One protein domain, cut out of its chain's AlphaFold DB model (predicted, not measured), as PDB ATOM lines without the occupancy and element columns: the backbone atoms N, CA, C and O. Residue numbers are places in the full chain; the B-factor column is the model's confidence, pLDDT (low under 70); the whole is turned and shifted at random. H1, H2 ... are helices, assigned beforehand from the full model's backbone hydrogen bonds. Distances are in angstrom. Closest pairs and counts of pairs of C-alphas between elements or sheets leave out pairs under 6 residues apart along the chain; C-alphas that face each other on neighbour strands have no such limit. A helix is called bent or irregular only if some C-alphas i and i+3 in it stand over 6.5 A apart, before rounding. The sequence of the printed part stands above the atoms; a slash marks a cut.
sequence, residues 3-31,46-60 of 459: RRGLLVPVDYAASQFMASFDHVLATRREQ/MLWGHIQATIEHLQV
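AT A GLANCE: This is residues 3 to 31 and 46 to 60 of the 459 residues of the protein "Aste57867_11127 protein" of Aphanomyces stellatus (UniProt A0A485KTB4). After an unnamed lead, residues 3 to 10, two helices cross as an X near their middles, the long H1 and the shorter H2. Residues 10 to 15, of which 11 to 15 belong to H1, stick out from this crossing. The printed part has 44 residues with two named helices, H1 then H2, and no named strand; the class is all helix. It is only just compact, close to loose, with a radius of gyration of the C-alphas of 10.6 A, and spans 31 by 21 by 17 A.

IN THESE COORDINATES: H1, residues 11 to 29, runs 27.6 A from C-alpha 11 at (-33.788, 36.194, 42.748). It is neither bent nor irregular, but only just: C-alphas 12 and 15 are 6.4 A apart. H2, residues 46 to 60, runs 21.2 A to C-alpha 60 at (-20.952, 21.807, 51.235).

HOW THE PARTS SIT: H1 touches H2 with residues 17 to 25 alone; the closest C-alphas, of Phe 21 and Thr 54, are 5.3 A apart. They run opposite ways at a steep tilt of 68 degrees, only just short of about perpendicular. Every O i to N i+4 pair is within hydrogen-bond range in H2, and 13 of 15 in H1.

THE WHOLE: The two C-alphas farthest apart, of Asp 11 and Gln 31, are 31.4 A apart. Residues 32 to 45 are not printed; C-alphas 31 and 46 are 15.9 A apart across the cut. Mean pLDDT of the printed part is 88.7, and residue 12 is under 70.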
ATOM      1  N   ARG A   3     -44.038  22.108  45.996       86.12
ATOM      2  CA  ARG A   3     -44.824  20.894  46.326       86.12
ATOM      3  C   ARG A   3     -44.245  20.075  47.496       86.12
ATOM      4  O   ARG A   3     -44.955  19.261  48.065       86.12
ATOM      5  N   ARG A   4     -42.969  20.274  47.836       85.94
ATOM      6  CA  ARG A   4     -42.222  19.561  48.889       85.94
ATOM      7  C   ARG A   4     -41.927  20.459  50.103       85.94
ATOM      8  O   ARG A   4     -41.088  20.107  50.918       85.94
ATOM      9  N   GLY A   5     -42.566  21.630  50.203       89.69
ATOM     10  CA  GLY A   5     -42.408  22.547  51.341       89.69
ATOM     11  C   GLY A   5     -41.100  23.346  51.375       89.69
ATOM     12  O   GLY A   5     -40.853  24.046  52.349       89.69
ATOM     13  N   LEU A   6     -40.271  23.282  50.325       86.38
ATOM     14  CA  LEU A   6     -39.061  24.104  50.239       86.38
ATOM     15  C   LEU A   6     -39.378  25.509  49.723       86.38
ATOM     16  O   LEU A   6     -40.168  25.675  48.783       86.38
ATOM     17  N   LEU A   7     -38.707  26.506  50.305       84.81
ATOM     18  CA  LEU A   7     -38.708  27.877  49.805       84.81
ATOM     19  C   LEU A   7     -38.069  27.915  48.410       84.81
ATOM     20  O   LEU A   7     -37.073  27.242  48.145       84.81
ATOM     21  N   VAL A   8     -38.672  28.683  47.505       81.31
ATOM     22  CA  VAL A   8     -38.088  28.950  46.186       81.31
ATOM     23  C   VAL A   8     -36.906  29.905  46.394       81.31
ATOM     24  O   VAL A   8     -37.071  30.863  47.156       81.31
ATOM     25  N   PRO A   9     -35.736  29.670  45.767       79.75
ATOM     26  CA  PRO A   9     -34.617  30.602  45.844       79.75
ATOM     27  C   PRO A   9     -35.070  32.018  45.461       79.75
ATOM     28  O   PRO A   9     -35.738  32.203  44.446       79.75
ATOM     29  N   VAL A  10     -34.743  33.007  46.296       80.50
ATOM     30  CA  VAL A  10     -34.976  34.432  45.998       80.50
ATOM     31  C   VAL A  10     -34.061  34.838  44.836       80.50
ATOM     32  O   VAL A  10     -33.001  34.237  44.688       80.50
ATOM     33  N   ASP A  11     -34.430  35.841  44.033       73.50
ATOM     34  CA  ASP A  11     -33.788  36.194  42.748       73.50
ATOM     35  C   ASP A  11     -32.243  36.176  42.739       73.50
ATOM     36  O   ASP A  11     -31.638  35.748  41.760       73.50
ATOM     37  N   TYR A  12     -31.586  36.574  43.836       66.56
ATOM     38  CA  TYR A  12     -30.121  36.521  43.964       66.56
ATOM     39  C   TYR A  12     -29.551  35.096  44.124       66.56
ATOM     40  O   TYR A  12     -28.494  34.789  43.586       66.56
ATOM     41  N   ALA A  13     -30.258  34.211  44.828       81.25
ATOM     42  CA  ALA A  13     -29.876  32.811  45.023       81.25
ATOM     43  C   ALA A  13     -30.307  31.910  43.851       81.25
ATOM     44  O   ALA A  13     -29.850  30.772  43.747       81.25
ATOM     45  N   ALA A  14     -31.184  32.396  42.966       86.38
ATOM     46  CA  ALA A  14     -31.657  31.636  41.812       86.38
ATOM     47  C   ALA A  14     -30.526  31.342  40.814       86.38
ATOM     48  O   ALA A  14     -30.405  30.209  40.358       86.38
ATOM     49  N   SER A  15     -29.658  32.315  40.522       85.94
ATOM     50  CA  SER A  15     -28.528  32.129  39.598       85.94
ATOM     51  C   SER A  15     -27.507  31.116  40.122       85.94
ATOM     52  O   SER A  15     -27.055  30.249  39.381       85.94
ATOM     53  N   GLN A  16     -27.190  31.173  41.414       87.00
ATOM     54  CA  GLN A  16     -26.258  30.244  42.063       87.00
ATOM     55  C   GLN A  16     -26.840  28.839  42.201       87.00
ATOM     56  O   GLN A  16     -26.122  27.851  42.030       87.00
ATOM     57  N   PHE A  17     -28.145  28.743  42.474       93.62
ATOM     58  CA  PHE A  17     -28.858  27.475  42.445       93.62
ATOM     59  C   PHE A  17     -28.799  26.850  41.051       93.62
ATOM     60  O   PHE A  17     -28.444  25.682  40.947       93.62
ATOM     61  N   MET A  18     -29.066  27.622  39.991       94.38
ATOM     62  CA  MET A  18     -28.986  27.125  38.614       94.38
ATOM     63  C   MET A  18     -27.563  26.697  38.239       94.38
ATOM     64  O   MET A  18     -27.386  25.592  37.745       94.38
ATOM     65  N   ALA A  19     -26.543  27.488  38.582       91.06
ATOM     66  CA  ALA A  19     -25.147  27.119  38.332       91.06
ATOM     67  C   ALA A  19     -24.745  25.812  39.046       91.06
ATOM     68  O   ALA A  19     -24.083  24.950  38.471       91.06
ATOM     69  N   SER A  20     -25.185  25.631  40.296       92.38
ATOM     70  CA  SER A  20     -24.953  24.385  41.039       92.38
ATOM     71  C   SER A  20     -25.774  23.218  40.485       92.38
ATOM     72  O   SER A  20     -25.327  22.075  40.523       92.38
ATOM     73  N   PHE A  21     -26.973  23.485  39.967       95.12
ATOM     74  CA  PHE A  21     -27.823  22.484  39.334       95.12
ATOM     75  C   PHE A  21     -27.185  21.952  38.050       95.12
ATOM     76  O   PHE A  21     -27.067  20.737  37.888       95.12
ATOM     77  N   ASP A  22     -26.673  22.842  37.203       93.94
ATOM     78  CA  ASP A  22     -25.952  22.478  35.983       93.94
ATOM     79  C   ASP A  22     -24.676  21.685  36.301       93.94
ATOM     80  O   ASP A  22     -24.397  20.675  35.654       93.94
ATOM     81  N   HIS A  23     -23.947  22.064  37.357       93.69
ATOM     82  CA  HIS A  23     -22.780  21.311  37.823       93.69
ATOM     83  C   HIS A  23     -23.135  19.880  38.268       93.69
ATOM     84  O   HIS A  23     -22.448  18.921  37.908       93.69
ATOM     85  N   VAL A  24     -24.240  19.704  39.002       94.12
ATOM     86  CA  VAL A  24     -24.745  18.381  39.419       94.12
ATOM     87  C   VAL A  24     -25.188  17.538  38.216       94.12
ATOM     88  O   VAL A  24     -24.998  16.320  38.203       94.12
ATOM     89  N   LEU A  25     -25.764  18.157  37.184       92.44
ATOM     90  CA  LEU A  25     -26.113  17.458  35.945       92.44
ATOM     91  C   LEU A  25     -24.869  17.027  35.158       92.44
ATOM     92  O   LEU A  25     -24.817  15.891  34.682       92.44
ATOM     93  N   ALA A  26     -23.866  17.901  35.053       90.69
ATOM     94  CA  ALA A  26     -22.612  17.619  34.359       90.69
ATOM     95  C   ALA A  26     -21.835  16.477  35.034       90.69
ATOM     96  O   ALA A  26     -21.501  15.489  34.383       90.69
ATOM     97  N   THR A  27     -21.655  16.543  36.355       90.31
ATOM     98  CA  THR A  27     -20.950  15.506  37.132       90.31
ATOM     99  C   THR A  27     -21.639  14.142  37.068       90.31
ATOM    100  O   THR A  27     -20.970  13.111  37.000       90.31
ATOM    101  N   ARG A  28     -22.980  14.093  37.025       85.94
ATOM    102  CA  ARG A  28     -23.711  12.825  36.860       85.94
ATOM    103  C   ARG A  28     -23.546  12.234  35.458       85.94
ATOM    104  O   ARG A  28     -23.540  11.014  35.320       85.94
ATOM    105  N   ARG A  29     -23.406  13.076  34.428       85.81
ATOM    106  CA  ARG A  29     -23.172  12.641  33.041       85.81
ATOM    107  C   ARG A  29     -21.800  11.989  32.863       85.81
ATOM    108  O   ARG A  29     -21.657  11.117  32.013       85.81
ATOM    109  N   GLU A  30     -20.820  12.390  33.664       85.19
ATOM    110  CA  GLU A  30     -19.454  11.860  33.621       85.19
ATOM    111  C   GLU A  30     -19.290  10.519  34.351       85.19
ATOM    112  O   GLU A  30     -18.260   9.865  34.192       85.19
ATOM    113  N   GLN A  31     -20.286  10.056  35.119       82.81
ATOM    114  CA  GLN A  31     -20.204   8.753  35.780       82.81
ATOM    115  C   GLN A  31     -20.420   7.604  34.775       82.81
ATOM    116  O   GLN A  31     -21.540   7.416  34.293       82.81
ATOM    117  N   MET A  46     -36.731  11.661  39.669       86.12
ATOM    118  CA  MET A  46     -35.374  11.919  39.176       86.12
ATOM    119  C   MET A  46     -35.039  13.407  39.231       86.12
ATOM    120  O   MET A  46     -33.971  13.781  39.720       86.12
ATOM    121  N   LEU A  47     -35.973  14.266  38.805       89.00
ATOM    122  CA  LEU A  47     -35.819  15.717  38.921       89.00
ATOM    123  C   LEU A  47     -35.645  16.137  40.386       89.00
ATOM    124  O   LEU A  47     -34.812  16.986  40.701       89.00
ATOM    125  N   TRP A  48     -36.405  15.523  41.295       92.94
ATOM    126  CA  TRP A  48     -36.261  15.786  42.721       92.94
ATOM    127  C   TRP A  48     -34.897  15.353  43.271       92.94
ATOM    128  O   TRP A  48     -34.305  16.105  44.041       92.94
ATOM    129  N   GLY A  49     -34.371  14.207  42.833       92.81
ATOM    130  CA  GLY A  49     -33.024  13.760  43.195       92.81
ATOM    131  C   GLY A  49     -31.941  14.765  42.791       92.81
ATOM    132  O   GLY A  49     -31.063  15.078  43.590       92.81
ATOM    133  N   HIS A  50     -32.052  15.349  41.594       93.44
ATOM    134  CA  HIS A  50     -31.143  16.408  41.148       93.44
ATOM    135  C   HIS A  50     -31.254  17.671  42.002       93.44
ATOM    136  O   HIS A  50     -30.243  18.191  42.459       93.44
ATOM    137  N   ILE A  51     -32.480  18.126  42.280       93.31
ATOM    138  CA  ILE A  51     -32.722  19.293  43.141       93.31
ATOM    139  C   ILE A  51     -32.121  19.080  44.538       93.31
ATOM    140  O   ILE A  51     -31.540  20.006  45.098       93.31
ATOM    141  N   GLN A  52     -32.249  17.878  45.103       94.44
ATOM    142  CA  GLN A  52     -31.697  17.561  46.418       94.44
ATOM    143  C   GLN A  52     -30.162  17.568  46.410       94.44
ATOM    144  O   GLN A  52     -29.564  18.233  47.254       94.44
ATOM    145  N   ALA A  53     -29.535  16.931  45.418       94.62
ATOM    146  CA  ALA A  53     -28.080  16.941  45.262       94.62
ATOM    147  C   ALA A  53     -27.522  18.366  45.086       94.62
ATOM    148  O   ALA A  53     -26.470  18.697  45.627       94.62
ATOM    149  N   THR A  54     -28.248  19.252  44.399       95.06
ATOM    150  CA  THR A  54     -27.882  20.672  44.283       95.06
ATOM    151  C   THR A  54     -27.934  21.406  45.621       95.06
ATOM    152  O   THR A  54     -27.056  22.216  45.908       95.06
ATOM    153  N   ILE A  55     -28.941  21.133  46.455       93.69
ATOM    154  CA  ILE A  55     -29.043  21.736  47.791       93.69
ATOM    155  C   ILE A  55     -27.891  21.258  48.682       93.69
ATOM    156  O   ILE A  55     -27.282  22.074  49.369       93.69
ATOM    157  N   GLU A  56     -27.560  19.967  48.641       94.06
ATOM    158  CA  GLU A  56     -26.422  19.395  49.371       94.06
ATOM    159  C   GLU A  56     -25.094  20.004  48.894       94.06
ATOM    160  O   GLU A  56     -24.278  20.431  49.710       94.06
ATOM    161  N   HIS A  57     -24.914  20.167  47.579       93.81
ATOM    162  CA  HIS A  57     -23.748  20.841  47.007       93.81
ATOM    163  C   HIS A  57     -23.612  22.293  47.500       93.81
ATOM    164  O   HIS A  57     -22.528  22.720  47.901       93.81
ATOM    165  N   LEU A  58     -24.713  23.052  47.545       92.56
ATOM    166  CA  LEU A  58     -24.726  24.424  48.074       92.56
ATOM    167  C   LEU A  58     -24.403  24.490  49.577       92.56
ATOM    168  O   LEU A  58     -23.777  25.446  50.037       92.56
ATOM    169  N   GLN A  59     -24.801  23.477  50.352       90.88
ATOM    170  CA  GLN A  59     -24.445  23.377  51.769       90.88
ATOM    171  C   GLN A  59     -22.949  23.093  51.959       90.88
ATOM    172  O   GLN A  59     -22.310  23.745  52.784       90.88
ATOM    173  N   VAL A  60     -22.379  22.175  51.171       90.94
ATOM    174  CA  VAL A  60     -20.952  21.807  51.235       90.94
ATOM    175  C   VAL A  60     -20.050  22.956  50.784       90.94
ATOM    176  O   VAL A  60     -19.017  23.211  51.395       90.94
TER     177      VAL A  60